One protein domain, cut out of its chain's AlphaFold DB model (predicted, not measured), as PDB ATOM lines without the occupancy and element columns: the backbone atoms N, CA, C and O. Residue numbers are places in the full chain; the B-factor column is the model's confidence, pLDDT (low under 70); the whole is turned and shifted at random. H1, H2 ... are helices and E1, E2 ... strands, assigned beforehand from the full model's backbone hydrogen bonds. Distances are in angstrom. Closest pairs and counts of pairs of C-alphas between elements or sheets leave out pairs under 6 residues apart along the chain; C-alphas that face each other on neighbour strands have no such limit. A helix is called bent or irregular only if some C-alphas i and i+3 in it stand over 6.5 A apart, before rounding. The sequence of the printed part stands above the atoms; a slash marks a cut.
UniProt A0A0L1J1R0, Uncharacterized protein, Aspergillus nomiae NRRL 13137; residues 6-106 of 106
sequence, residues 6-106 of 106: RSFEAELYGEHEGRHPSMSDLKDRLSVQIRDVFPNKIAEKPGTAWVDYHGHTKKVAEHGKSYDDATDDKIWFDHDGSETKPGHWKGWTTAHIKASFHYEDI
ATOM      1  N   ARG A   6      66.632   9.506-167.654       93.38
ATOM      2  CA  ARG A   6      66.286   8.448-166.716       93.38
ATOM      3  C   ARG A   6      65.462   8.997-165.572       93.38
ATOM      4  O   ARG A   6      65.866   9.938-164.900       93.38
ATOM      5  N   SER A   7      64.315   8.372-165.339       95.19
ATOM      6  CA  SER A   7      63.477   8.702-164.194       95.19
ATOM      7  C   SER A   7      63.914   7.941-162.951       95.19
ATOM      8  O   SER A   7      64.213   6.744-163.005       95.19
ATOM      9  N   PHE A   8      63.895   8.644-161.827       96.00
ATOM     10  CA  PHE A   8      64.105   8.099-160.496       96.00
ATOM     11  C   PHE A   8      62.917   8.439-159.612       96.00
ATOM     12  O   PHE A   8      62.215   9.423-159.842       96.00
ATOM     13  N   GLU A   9      62.708   7.600-158.609       96.12
ATOM     14  CA  GLU A   9      61.640   7.738-157.632       96.12
ATOM     15  C   GLU A   9      62.201   7.430-156.248       96.12
ATOM     16  O   GLU A   9      63.086   6.575-156.106       96.12
ATOM     17  N   ALA A  10      61.724   8.155-155.246       96.25
ATOM     18  CA  ALA A  10      62.032   7.904-153.851       96.25
ATOM     19  C   ALA A  10      60.809   8.177-152.982       96.25
ATOM     20  O   ALA A  10      59.947   8.983-153.326       96.25
ATOM     21  N   GLU A  11      60.792   7.524-151.829       96.62
ATOM     22  CA  GLU A  11      59.773   7.691-150.805       96.62
ATOM     23  C   GLU A  11      60.422   8.080-149.474       96.62
ATOM     24  O   GLU A  11      61.571   7.721-149.185       96.62
ATOM     25  N   LEU A  12      59.682   8.826-148.660       97.25
ATOM     26  CA  LEU A  12      60.085   9.222-147.320       97.25
ATOM     27  C   LEU A  12      58.880   9.174-146.380       97.25
ATOM     28  O   LEU A  12      57.989  10.023-146.443       97.25
ATOM     29  N   TYR A  13      58.880   8.188-145.482       97.25
ATOM     30  CA  TYR A  13      57.928   8.133-144.377       97.25
ATOM     31  C   TYR A  13      58.249   9.210-143.341       97.25
ATOM     32  O   TYR A  13      59.406   9.397-142.956       97.25
ATOM     33  N   GLY A  14      57.212   9.876-142.846       96.31
ATOM     34  CA  GLY A  14      57.327  10.836-141.765       96.31
ATOM     35  C   GLY A  14      56.195  10.727-140.770       96.31
ATOM     36  O   GLY A  14      55.043  10.484-141.118       96.31
ATOM     37  N   GLU A  15      56.539  11.012-139.523       96.19
ATOM     38  CA  GLU A  15      55.601  11.129-138.421       96.19
ATOM     39  C   GLU A  15      55.862  12.440-137.676       96.19
ATOM     40  O   GLU A  15      56.995  12.934-137.596       96.19
ATOM     41  N   HIS A  16      54.805  13.049-137.154       93.38
ATOM     42  CA  HIS A  16      54.924  14.205-136.287       93.38
ATOM     43  C   HIS A  16      53.877  14.168-135.187       93.38
ATOM     44  O   HIS A  16      52.706  13.900-135.436       93.38
ATOM     45  N   GLU A  17      54.309  14.480-133.972       93.69
ATOM     46  CA  GLU A  17      53.450  14.600-132.807       93.69
ATOM     47  C   GLU A  17      53.722  15.905-132.062       93.69
ATOM     48  O   GLU A  17      54.828  16.453-132.096       93.69
ATOM     49  N   GLY A  18      52.701  16.419-131.383       90.88
ATOM     50  CA  GLY A  18      52.821  17.620-130.573       90.88
ATOM     51  C   GLY A  18      51.484  18.126-130.051       90.88
ATOM     52  O   GLY A  18      50.441  17.499-130.211       90.88
ATOM     53  N   ARG A  19      51.512  19.300-129.419       85.12
ATOM     54  CA  ARG A  19      50.324  19.888-128.786       85.12
ATOM     55  C   ARG A  19      49.315  20.451-129.801       85.12
ATOM     56  O   ARG A  19      48.119  20.325-129.580       85.12
ATOM     57  N   HIS A  20      49.807  21.093-130.865       83.50
ATOM     58  CA  HIS A  20      49.025  21.709-131.951       83.50
ATOM     59  C   HIS A  20      49.618  21.535-133.386       83.50
ATOM     60  O   HIS A  20      49.487  22.471-134.172       83.50
ATOM     61  N   PRO A  21      50.296  20.432-133.779       86.31
ATOM     62  CA  PRO A  21      50.650  20.239-135.186       86.31
ATOM     63  C   PRO A  21      49.448  19.844-136.046       86.31
ATOM     64  O   PRO A  21      48.426  19.374-135.540       86.31
ATOM     65  N   SER A  22      49.603  20.008-137.357       91.88
ATOM     66  CA  SER A  22      48.629  19.589-138.357       91.88
ATOM     67  C   SER A  22      49.232  18.663-139.410       91.88
ATOM     68  O   SER A  22      50.450  18.559-139.582       91.88
ATOM     69  N   MET A  23      48.351  18.018-140.177       94.94
ATOM     70  CA  MET A  23      48.768  17.210-141.321       94.94
ATOM     71  C   MET A  23      49.443  18.050-142.413       94.94
ATOM     72  O   MET A  23      50.339  17.559-143.094       94.94
ATOM     73  N   SER A  24      49.045  19.321-142.555       94.06
ATOM     74  CA  SER A  24      49.677  20.250-143.497       94.06
ATOM     75  C   SER A  24      51.138  20.483-143.125       94.06
ATOM     76  O   SER A  24      52.008  20.297-143.968       94.06
ATOM     77  N   ASP A  25      51.418  20.766-141.848       93.56
ATOM     78  CA  ASP A  25      52.787  21.017-141.375       93.56
ATOM     79  C   ASP A  25      53.700  19.807-141.617       93.56
ATOM     80  O   ASP A  25      54.859  19.949-142.017       93.56
ATOM     81  N   LEU A  26      53.173  18.596-141.401       95.75
ATOM     82  CA  LEU A  26      53.898  17.361-141.691       95.75
ATOM     83  C   LEU A  26      54.214  17.231-143.190       95.75
ATOM     84  O   LEU A  26      55.350  16.912-143.538       95.75
ATOM     85  N   LYS A  27      53.240  17.486-144.071       97.06
ATOM     86  CA  LYS A  27      53.423  17.398-145.529       97.06
ATOM     87  C   LYS A  27      54.384  18.453-146.061       97.06
ATOM     88  O   LYS A  27      55.239  18.131-146.886       97.06
ATOM     89  N   ASP A  28      54.303  19.679-145.562       95.88
ATOM     90  CA  ASP A  28      55.221  20.752-145.944       95.88
ATOM     91  C   ASP A  28      56.656  20.391-145.551       95.88
ATOM     92  O   ASP A  28      57.571  20.449-146.376       95.88
ATOM     93  N   ARG A  29      56.848  19.896-144.321       95.75
ATOM     94  CA  ARG A  29      58.152  19.415-143.855       95.75
ATOM     95  C   ARG A  29      58.672  18.257-144.706       95.75
ATOM     96  O   ARG A  29      59.834  18.274-145.103       95.75
ATOM     97  N   LEU A  30      57.831  17.263-144.998       97.00
ATOM     98  CA  LEU A  30      58.230  16.110-145.805       97.00
ATOM     99  C   LEU A  30      58.544  16.485-147.256       97.00
ATOM    100  O   LEU A  30      59.475  15.920-147.819       97.00
ATOM    101  N   SER A  31      57.846  17.466-147.835       96.00
ATOM    102  CA  SER A  31      58.134  17.980-149.184       96.00
ATOM    103  C   SER A  31      59.538  18.567-149.292       96.00
ATOM    104  O   SER A  31      60.177  18.457-150.334       96.00
ATOM    105  N   VAL A  32      60.022  19.209-148.227       94.88
ATOM    106  CA  VAL A  32      61.395  19.726-148.173       94.88
ATOM    107  C   VAL A  32      62.377  18.578-147.957       94.88
ATOM    108  O   VAL A  32      63.308  18.408-148.737       94.88
ATOM    109  N   GLN A  33      62.129  17.733-146.954       95.81
ATOM    110  CA  GLN A  33      63.046  16.648-146.590       95.81
ATOM    111  C   GLN A  33      63.246  15.626-147.713       95.81
ATOM    112  O   GLN A  33      64.358  15.138-147.909       95.81
ATOM    113  N   ILE A  34      62.196  15.295-148.467       96.44
ATOM    114  CA  ILE A  34      62.316  14.320-149.550       96.44
ATOM    115  C   ILE A  34      63.210  14.836-150.684       96.44
ATOM    116  O   ILE A  34      63.953  14.045-151.259       96.44
ATOM    117  N   ARG A  35      63.233  16.153-150.941       95.19
ATOM    118  CA  ARG A  35      64.145  16.776-151.917       95.19
ATOM    119  C   ARG A  35      65.607  16.686-151.493       95.19
ATOM    120  O   ARG A  35      66.461  16.448-152.338       95.19
ATOM    121  N   ASP A  36      65.889  16.786-150.195       93.38
ATOM    122  CA  ASP A  36      67.242  16.607-149.651       93.38
ATOM    123  C   ASP A  36      67.713  15.147-149.706       93.38
ATOM    124  O   ASP A  36      68.895  14.852-149.911       93.38
ATOM    125  N   VAL A  37      66.794  14.200-149.505       94.38
ATOM    126  CA  VAL A  37      67.110  12.765-149.496       94.38
ATOM    127  C   VAL A  37      67.228  12.203-150.913       94.38
ATOM    128  O   VAL A  37      68.010  11.276-151.139       94.38
ATOM    129  N   PHE A  38      66.504  12.763-151.878       96.00
ATOM    130  CA  PHE A  38      66.413  12.228-153.233       96.00
ATOM    131  C   PHE A  38      67.770  12.078-153.952       96.00
ATOM    132  O   PHE A  38      68.048  10.970-154.425       96.00
ATOM    133  N   PRO A  39      68.688  13.069-153.947       95.44
ATOM    134  CA  PRO A  39      70.017  12.912-154.543       95.44
ATOM    135  C   PRO A  39      70.831  11.790-153.904       95.44
ATOM    136  O   PRO A  39      71.568  11.092-154.596       95.44
ATOM    137  N   ASN A  40      70.683  11.574-152.591       95.25
ATOM    138  CA  ASN A  40      71.383  10.496-151.894       95.25
ATOM    139  C   ASN A  40      70.902   9.120-152.379       95.25
ATOM    140  O   ASN A  40      71.716   8.224-152.575       95.25
ATOM    141  N   LYS A  41      69.601   8.964-152.657       94.38
ATOM    142  CA  LYS A  41      69.046   7.724-153.221       94.38
ATOM    143  C   LYS A  41      69.528   7.437-154.638       94.38
ATOM    144  O   LYS A  41      69.736   6.278-154.990       94.38
ATOM    145  N   ILE A  42      69.730   8.473-155.446       94.94
ATOM    146  CA  ILE A  42      70.313   8.321-156.784       94.94
ATOM    147  C   ILE A  42      71.806   7.986-156.663       94.94
ATOM    148  O   ILE A  42      72.278   7.062-157.318       94.94
ATOM    149  N   ALA A  43      72.525   8.651-155.757       94.88
ATOM    150  CA  ALA A  43      73.939   8.411-155.476       94.88
ATOM    151  C   ALA A  43      74.259   6.982-155.001       94.88
ATOM    152  O   ALA A  43      75.363   6.495-155.233       94.88
ATOM    153  N   GLU A  44      73.307   6.284-154.375       94.69
ATOM    154  CA  GLU A  44      73.431   4.865-154.007       94.69
ATOM    155  C   GLU A  44      73.468   3.923-155.233       94.69
ATOM    156  O   GLU A  44      73.820   2.747-155.104       94.69
ATOM    157  N   LYS A  45      73.103   4.390-156.439       93.12
ATOM    158  CA  LYS A  45      73.106   3.555-157.649       93.12
ATOM    159  C   LYS A  45      74.543   3.264-158.107       93.12
ATOM    160  O   LYS A  45      75.331   4.201-158.259       93.12
ATOM    161  N   PRO A  46      74.878   1.997-158.421       93.56
ATOM    162  CA  PRO A  46      76.191   1.641-158.945       93.56
ATOM    163  C   PRO A  46      76.554   2.439-160.200       93.56
ATOM    164  O   PRO A  46      75.732   2.587-161.104       93.56
ATOM    165  N   GLY A  47      77.798   2.919-160.256       92.75
ATOM    166  CA  GLY A  47      78.311   3.698-161.384       92.75
ATOM    167  C   GLY A  47      77.883   5.167-161.392       92.75
ATOM    168  O   GLY A  47      78.151   5.846-162.374       92.75
ATOM    169  N   THR A  48      77.236   5.670-160.338       95.94
ATOM    170  CA  THR A  48      76.960   7.106-160.190       95.94
ATOM    171  C   THR A  48      78.224   7.842-159.770       95.94
ATOM    172  O   THR A  48      78.889   7.441-158.816       95.94
ATOM    173  N   ALA A  49      78.534   8.929-160.464       96.56
ATOM    174  CA  ALA A  49      79.654   9.808-160.154       96.56
ATOM    175  C   ALA A  49      79.177  11.126-159.541       96.56
ATOM    176  O   ALA A  49      79.736  11.584-158.541       96.56
ATOM    177  N   TRP A  50      78.105  11.692-160.096       96.50
ATOM    178  CA  TRP A  50      77.551  12.973-159.680       96.50
ATOM    179  C   TRP A  50      76.027  12.998-159.827       96.50
ATOM    180  O   TRP A  50      75.476  12.370-160.729       96.50
ATOM    181  N   VAL A  51      75.355  13.728-158.940       96.31
ATOM    182  CA  VAL A  51      73.922  14.032-159.016       96.31
ATOM    183  C   VAL A  51      73.719  15.507-158.677       96.31
ATOM    184  O   VAL A  51      74.179  15.948-157.625       96.31
ATOM    185  N   ASP A  52      73.007  16.256-159.513       95.44
ATOM    186  CA  ASP A  52      72.465  17.577-159.187       95.44
ATOM    187  C   ASP A  52      70.948  17.591-159.384       95.44
ATOM    188  O   ASP A  52      70.428  17.301-160.459       95.44
ATOM    189  N   TYR A  53      70.233  17.936-158.319       94.62
ATOM    190  CA  TYR A  53      68.788  18.083-158.316       94.62
ATOM    191  C   TYR A  53      68.436  19.439-157.707       94.62
ATOM    192  O   TYR A  53      68.418  19.588-156.488       94.62
ATOM    193  N   HIS A  54      68.183  20.444-158.549       89.94
ATOM    194  CA  HIS A  54      67.804  21.802-158.130       89.94
ATOM    195  C   HIS A  54      68.705  22.407-157.029       89.94
ATOM    196  O   HIS A  54      68.216  23.062-156.109       89.94
ATOM    197  N   GLY A  55      70.025  22.200-157.106       88.06
ATOM    198  CA  GLY A  55      70.985  22.701-156.115       88.06
ATOM    199  C   GLY A  55      71.220  21.761-154.929       88.06
ATOM    200  O   GLY A  55      72.113  22.011-154.118       88.06
ATOM    201  N   HIS A  56      70.488  20.648-154.842       91.75
ATOM    202  CA  HIS A  56      70.791  19.544-153.938       91.75
ATOM    203  C   HIS A  56      71.793  18.602-154.626       91.75
ATOM    204  O   HIS A  56      71.430  17.619-155.271       91.75
ATOM    205  N   THR A  57      73.081  18.937-154.520       93.62
ATOM    206  CA  THR A  57      74.164  18.235-155.228       93.62
ATOM    207  C   THR A  57      74.806  17.123-154.401       93.62
ATOM    208  O   THR A  57      75.029  17.281-153.196       93.62
ATOM    209  N   LYS A  58      75.227  16.037-155.057       95.06
ATOM    210  CA  LYS A  58      75.986  14.939-154.451       95.06
ATOM    211  C   LYS A  58      77.107  14.441-155.372       95.06
ATOM    212  O   LYS A  58      76.838  13.854-156.416       95.06
ATOM    213  N   LYS A  59      78.366  14.588-154.933       94.25
ATOM    214  CA  LYS A  59      79.530  13.901-155.527       94.25
ATOM    215  C   LYS A  59      79.704  12.521-154.901       94.25
ATOM    216  O   LYS A  59      79.693  12.405-153.675       94.25
ATOM    217  N   VAL A  60      79.895  11.501-155.731       95.81
ATOM    218  CA  VAL A  60      80.062  10.100-155.313       95.81
ATOM    219  C   VAL A  60      81.433   9.565-155.713       95.81
ATOM    220  O   VAL A  60      82.113   8.956-154.891       95.81
ATOM    221  N   ALA A  61      81.851   9.817-156.954       94.06
ATOM    222  CA  ALA A  61      83.110   9.337-157.514       94.06
ATOM    223  C   ALA A  61      83.666  10.331-158.546       94.06
ATOM    224  O   ALA A  61      82.993  11.291-158.917       94.06
ATOM    225  N   GLU A  62      84.902  10.106-158.997       92.56
ATOM    226  CA  GLU A  62      85.519  10.915-160.063       92.56
ATOM    227  C   GLU A  62      85.032  10.527-161.470       92.56
ATOM    228  O   GLU A  62      85.014  11.385-162.343       92.56
ATOM    229  N   HIS A  63      84.616   9.270-161.679       92.06
ATOM    230  CA  HIS A  63      84.164   8.751-162.978       92.06
ATOM    231  C   HIS A  63      82.874   7.950-162.851       92.06
ATOM    232  O   HIS A  63      82.624   7.328-161.811       92.06
ATOM    233  N   GLY A  64      82.076   7.931-163.920       94.12
ATOM    234  CA  GLY A  64      80.796   7.228-163.987       94.12
ATOM    235  C   GLY A  64      79.711   8.080-164.636       94.12
ATOM    236  O   GLY A  64      79.985   8.871-165.524       94.12
ATOM    237  N   LYS A  65      78.461   7.916-164.201       95.81
ATOM    238  CA  LYS A  65      77.330   8.702-164.700       95.81
ATOM    239  C   LYS A  65      77.130   9.974-163.882       95.81
ATOM    240  O   LYS A  65      76.994   9.896-162.656       95.81
ATOM    241  N   SER A  66      77.080  11.115-164.561       95.44
ATOM    242  CA  SER A  66      76.511  12.357-164.034       95.44
ATOM    243  C   SER A  66      75.003  12.352-164.275       95.44
ATOM    244  O   SER A  66      74.574  11.944-165.351       95.44
ATOM    245  N   TYR A  67      74.215  12.775-163.289       94.69
ATOM    246  CA  TYR A  67      72.772  12.989-163.414       94.69
ATOM    247  C   TYR A  67      72.439  14.447-163.089       94.69
ATOM    248  O   TYR A  67      72.681  14.887-161.966       94.69
ATOM    249  N   ASP A  68      71.871  15.181-164.039       93.75
ATOM    250  CA  ASP A  68      71.556  16.610-163.922       93.75
ATOM    251  C   ASP A  68      70.285  16.989-164.709       93.75
ATOM    252  O   ASP A  68      69.514  16.116-165.127       93.75
ATOM    253  N   ASP A  69      70.015  18.295-164.828       91.44
ATOM    254  CA  ASP A  69      68.900  18.867-165.596       91.44
ATOM    255  C   ASP A  69      67.551  18.178-165.329       91.44
ATOM    256  O   ASP A  69      66.834  17.744-166.242       91.44
ATOM    257  N   ALA A  70      67.211  18.068-164.041       92.50
ATOM    258  CA  ALA A  70      65.991  17.418-163.585       92.50
ATOM    259  C   ALA A  70      64.726  18.073-164.177       92.50
ATOM    260  O   ALA A  70      64.524  19.287-164.093       92.50
ATOM    261  N   THR A  71      63.840  17.250-164.739       92.81
ATOM    262  CA  THR A  71      62.521  17.634-165.264       92.81
ATOM    263  C   THR A  71      61.418  16.717-164.748       92.81
ATOM    264  O   THR A  71      61.681  15.671-164.157       92.81
ATOM    265  N   ASP A  72      60.162  17.100-165.000       91.69
ATOM    266  CA  ASP A  72      58.969  16.337-164.600       91.69
ATOM    267  C   ASP A  72      58.908  16.052-163.090       91.69
ATOM    268  O   ASP A  72      58.439  14.993-162.668       91.69
ATOM    269  N   ASP A  73      59.398  17.002-162.285       91.94
ATOM    270  CA  ASP A  73      59.377  16.926-160.827       91.94
ATOM    271  C   ASP A  73      57.935  16.872-160.319       91.94
ATOM    272  O   ASP A  73      57.105  17.748-160.592       91.94
ATOM    273  N   LYS A  74      57.640  15.818-159.566       96.25
ATOM    274  CA  LYS A  74      56.363  15.636-158.903       96.25
ATOM    275  C   LYS A  74      56.582  15.105-157.497       96.25
ATOM    276  O   LYS A  74      57.174  14.042-157.327       96.25
ATOM    277  N   ILE A  75      55.983  15.789-156.524       96.56
ATOM    278  CA  ILE A  75      55.812  15.297-155.156       96.56
ATOM    279  C   ILE A  75      54.337  14.967-154.926       96.56
ATOM    280  O   ILE A  75      53.452  15.742-155.298       96.56
ATOM    281  N   TRP A  76      54.055  13.815-154.325       97.62
ATOM    282  CA  TRP A  76      52.713  13.432-153.880       97.62
ATOM    283  C   TRP A  76      52.780  12.680-152.551       97.62
ATOM    284  O   TRP A  76      53.856  12.332-152.077       97.62
ATOM    285  N   PHE A  77      51.621  12.466-151.934       97.62
ATOM    286  CA  PHE A  77      51.514  11.853-150.615       97.62
ATOM    287  C   PHE A  77      50.591  10.645-150.658       97.62
ATOM    288  O   PHE A  77      49.589  10.660-151.379       97.62
ATOM    289  N   ASP A  78      50.928   9.637-149.861       96.19
ATOM    290  CA  ASP A  78      50.039   8.520-149.561       96.19
ATOM    291  C   ASP A  78      48.860   8.945-148.675       96.19
ATOM    292  O   ASP A  78      48.673  10.120-148.340       96.19
ATOM    293  N   HIS A  79      48.038   7.963-148.301       94.75
ATOM    294  CA  HIS A  79      46.947   8.165-147.364       94.75
ATOM    295  C   HIS A  79      47.462   8.673-146.010       94.75
ATOM    296  O   HIS A  79      48.395   8.126-145.422       94.75
ATOM    297  N   ASP A  80      46.784   9.689-145.487       96.38
ATOM    298  CA  ASP A  80      47.113  10.300-144.207       96.38
ATOM    299  C   ASP A  80      46.652   9.421-143.041       96.38
ATOM    300  O   ASP A  80      45.506   8.971-142.995       96.38
ATOM    301  N   GLY A  81      47.522   9.205-142.063       94.75
ATOM    302  CA  GLY A  81      47.138   8.694-140.755       94.75
ATOM    303  C   GLY A  81      47.179   9.807-139.718       94.75
ATOM    304  O   GLY A  81      48.089  10.635-139.723       94.75
ATOM    305  N   SER A  82      46.187   9.856-138.828       93.56
ATOM    306  CA  SER A  82      46.226  10.773-137.689       93.56
ATOM    307  C   SER A  82      45.453  10.252-136.483       93.56
ATOM    308  O   SER A  82      44.410   9.614-136.611       93.56
ATOM    309  N   GLU A  83      45.965  10.574-135.303       92.94
ATOM    310  CA  GLU A  83      45.331  10.376-134.010       92.94
ATOM    311  C   GLU A  83      45.235  11.717-133.286       92.94
ATOM    312  O   GLU A  83      46.215  12.453-133.155       92.94
ATOM    313  N   THR A  84      44.046  12.028-132.771       90.12
ATOM    314  CA  THR A  84      43.816  13.241-131.978       90.12
ATOM    315  C   THR A  84      43.328  12.863-130.587       90.12
ATOM    316  O   THR A  84      42.297  12.211-130.431       90.12
ATOM    317  N   LYS A  85      44.065  13.295-129.564       89.25
ATOM    318  CA  LYS A  85      43.716  13.203-128.142       89.25
ATOM    319  C   LYS A  85      43.686  14.622-127.549       89.25
ATOM    320  O   LYS A  85      44.318  15.529-128.092       89.25
ATOM    321  N   PRO A  86      42.970  14.870-126.439       89.38
ATOM    322  CA  PRO A  86      42.991  16.184-125.796       89.38
ATOM    323  C   PRO A  86      44.428  16.645-125.494       89.38
ATOM    324  O   PRO A  86      45.154  15.979-124.763       89.38
ATOM    325  N   GLY A  87      44.842  17.771-126.082       86.38
ATOM    326  CA  GLY A  87      46.188  18.334-125.914       86.38
ATOM    327  C   GLY A  87      47.315  17.602-126.653       86.38
ATOM    328  O   GLY A  87      48.480  17.923-126.416       86.38
ATOM    329  N   HIS A  88      46.998  16.640-127.524       91.69
ATOM    330  CA  HIS A  88      47.987  15.873-128.271       91.69
ATOM    331  C   HIS A  88      47.453  15.457-129.644       91.69
ATOM    332  O   HIS A  88      46.448  14.758-129.752       91.69
ATOM    333  N   TRP A  89      48.164  15.844-130.691       94.25
ATOM    334  CA  TRP A  89      47.934  15.365-132.044       94.25
ATOM    335  C   TRP A  89      49.167  14.615-132.525       94.25
ATOM    336  O   TRP A  89      50.297  15.018-132.239       94.25
ATOM    337  N   LYS A  90      48.932  13.544-133.273       95.31
ATOM    338  CA  LYS A  90      49.951  12.743-133.936       95.31
ATOM    339  C   LYS A  90      49.471  12.416-135.344       95.31
ATOM    340  O   LYS A  90      48.329  12.003-135.516       95.31
ATOM    341  N   GLY A  91      50.327  12.575-136.341       96.19
ATOM    342  CA  GLY A  91      50.020  12.217-137.721       96.19
ATOM    343  C   GLY A  91      51.220  11.640-138.444       96.19
ATOM    344  O   GLY A  91      52.365  11.869-138.053       96.19
ATOM    345  N   TRP A  92      50.943  10.872-139.489       98.00
ATOM    346  CA  TRP A  92      51.942  10.205-140.307       98.00
ATOM    347  C   TRP A  92      51.478  10.084-141.758       98.00
ATOM    348  O   TRP A  92      50.286  10.001-142.047       98.00
ATOM    349  N   THR A  93      52.431  10.096-142.684       98.00
ATOM    350  CA  THR A  93      52.216   9.828-144.113       98.00
ATOM    351  C   THR A  93      53.553   9.496-144.771       98.00
ATOM    352  O   THR A  93      54.615   9.635-144.157       98.00
ATOM    353  N   THR A  94      53.497   9.092-146.032       98.06
ATOM    354  CA  THR A  94      54.664   8.887-146.882       98.06
ATOM    355  C   THR A  94      54.629   9.915-148.002       98.06
ATOM    356  O   THR A  94      53.642  10.018-148.733       98.06
ATOM    357  N   ALA A  95      55.698  10.698-148.119       98.06
ATOM    358  CA  ALA A  95      55.938  11.524-149.291       98.06
ATOM    359  C   ALA A  95      56.607  10.685-150.377       98.06
ATOM    360  O   ALA A  95      57.457   9.848-150.082       98.06
ATOM    361  N   HIS A  96      56.267  10.970-151.622       98.06
ATOM    362  CA  HIS A  96      56.857  10.381-152.815       98.06
ATOM    363  C   HIS A  96      57.377  11.494-153.705       98.06
ATOM    364  O   HIS A  96      56.725  12.531-153.827       98.06
ATOM    365  N   ILE A  97      58.528  11.281-154.330       97.69
ATOM    366  CA  ILE A  97      59.105  12.189-155.318       97.69
ATOM    367  C   ILE A  97      59.510  11.410-156.557       97.69
ATOM    368  O   ILE A  97      60.072  10.319-156.460       97.69
ATOM    369  N   LYS A  98      59.264  11.992-157.726       97.06
ATOM    370  CA  LYS A  98      59.737  11.477-159.008       97.06
ATOM    371  C   LYS A  98      60.247  12.618-159.862       97.06
ATOM    372  O   LYS A  98      59.586  13.646-159.956       97.06
ATOM    373  N   ALA A  99      61.385  12.403-160.510       96.69
ATOM    374  CA  ALA A  99      61.906  13.304-161.529       96.69
ATOM    375  C   ALA A  99      62.704  12.525-162.579       96.69
ATOM    376  O   ALA A  99      63.198  11.421-162.323       96.69
ATOM    377  N   SER A 100      62.817  13.109-163.765       96.00
ATOM    378  CA  SER A 100      63.633  12.628-164.876       96.00
ATOM    379  C   SER A 100      64.910  13.443-164.968       96.00
ATOM    380  O   SER A 100      64.846  14.660-165.047       96.00
ATOM    381  N   PHE A 101      66.056  12.779-165.007       94.94
ATOM    382  CA  PHE A 101      67.365  13.416-165.111       94.94
ATOM    383  C   PHE A 101      67.951  13.145-166.482       94.94
ATOM    384  O   PHE A 101      67.795  12.035-167.008       94.94
ATOM    385  N   HIS A 102      68.626  14.137-167.044       94.44
ATOM    386  CA  HIS A 102      69.605  13.869-168.081       94.44
ATOM    387  C   HIS A 102      70.776  13.088-167.469       94.44
ATOM    388  O   HIS A 102      71.043  13.206-166.271       94.44
ATOM    389  N   TYR A 103      71.421  12.223-168.254       93.44
ATOM    390  CA  TYR A 103      72.620  11.539-167.791       93.44
ATOM    391  C   TYR A 103      73.670  11.361-168.880       93.44
ATOM    392  O   TYR A 103      73.363  11.034-170.025       93.44
ATOM    393  N   GLU A 104      74.931  11.476-168.481       93.81
ATOM    394  CA  GLU A 104      76.091  11.300-169.354       93.81
ATOM    395  C   GLU A 104      77.269  10.663-168.610       93.81
ATOM    396  O   GLU A 104      77.279  10.612-167.379       93.81
ATOM    397  N   ASP A 105      78.227  10.104-169.355       93.25
ATOM    398  CA  ASP A 105      79.483   9.608-168.783       93.25
ATOM    399  C   ASP A 105      80.452  10.767-168.519       93.25
ATOM    400  O   ASP A 105      80.636  11.630-169.378       93.25
ATOM    401  N   ILE A 106      81.115  10.713-167.367       86.00
ATOM    402  CA  ILE A 106      82.230  11.573-166.945       86.00
ATOM    403  C   ILE A 106      83.454  10.743-166.563       86.00
ATOM    404  O   ILE A 106      83.286   9.627-166.011       86.00
TER     405      ILE A 106
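What this domain is: This is residues 6 to 106 of the 106 residues of an uncharacterized protein of Aspergillus nomiae NRRL 13137 (UniProt A0A0L1J1R0). A long, twisted sheet is built along one very long strand, E6, and curls round a single helix, H1. E1 runs beside E6 on one side; on its other side E5 pairs near the beginning of E6 and E4 farther along, and the hairpin of E2 and E3 continues the sheet beyond E4. The printed part has 101 residues with one named helix and six named strands, in the order E1 H1 E2 E3 E4 E5 E6, of mixed class. The branched sheet is antiparallel but for E2 and E4, which are parallel. The whole is loose, a rod with a radius of gyration of the C-alphas of 16.5 A and spans of 57 by 22 by 20 A.

Where its parts are: E1, residues 6 to 18, begins at C-alpha 6 (66.286, 8.448, -166.716) and is 39.6 A long. H1, residues 23 to 43, measures 30.2 A, with a kink of 36 degrees near residue 33; it is irregular, but only just, with C-alphas 36 and 39 6.7 A apart. E2 is residues 48 to 53 and E3 residues 56 to 59. E4, residues 65 to 77, measures 29.6 A and bends by 77 degrees at residue 69. E5 is residues 81 to 85. E6, residues 88 to 105, measures 51.7 A, bends by 59 degrees at residue 102 and ends at C-alpha 105 (79.483, 9.608, -168.783).

How they stand to each other: E1 and E6 are antiparallel at 162 degrees, with N 12 and O 95 2.8 A apart. E4 and E6 pair through N 71 and O 100, 2.8 A; E5 and E6, a hairpin, through N 83 and O 90, 2.8 A. E2 has E4 on one side, N 52 to O 67 at 2.8 A, and E3 on the other, N 58 to O 51 at 2.8 A. H1 is on the sheet; its closest C-alphas to E1 are Ile 34 and Leu 12, 6.0 A, and to E6 Leu 30 and Ala 95, 6.2 A. In H1, 14 of 17 O i to N i+4 pairs are within hydrogen-bond range.

The domain as a whole: The C-alphas farthest apart, of Pro 86 and Ile 106, are 57.0 A apart. The printed part has no cut, and its six links are tight. Mean pLDDT of the printed part is 94.3; no printed residue is under 70.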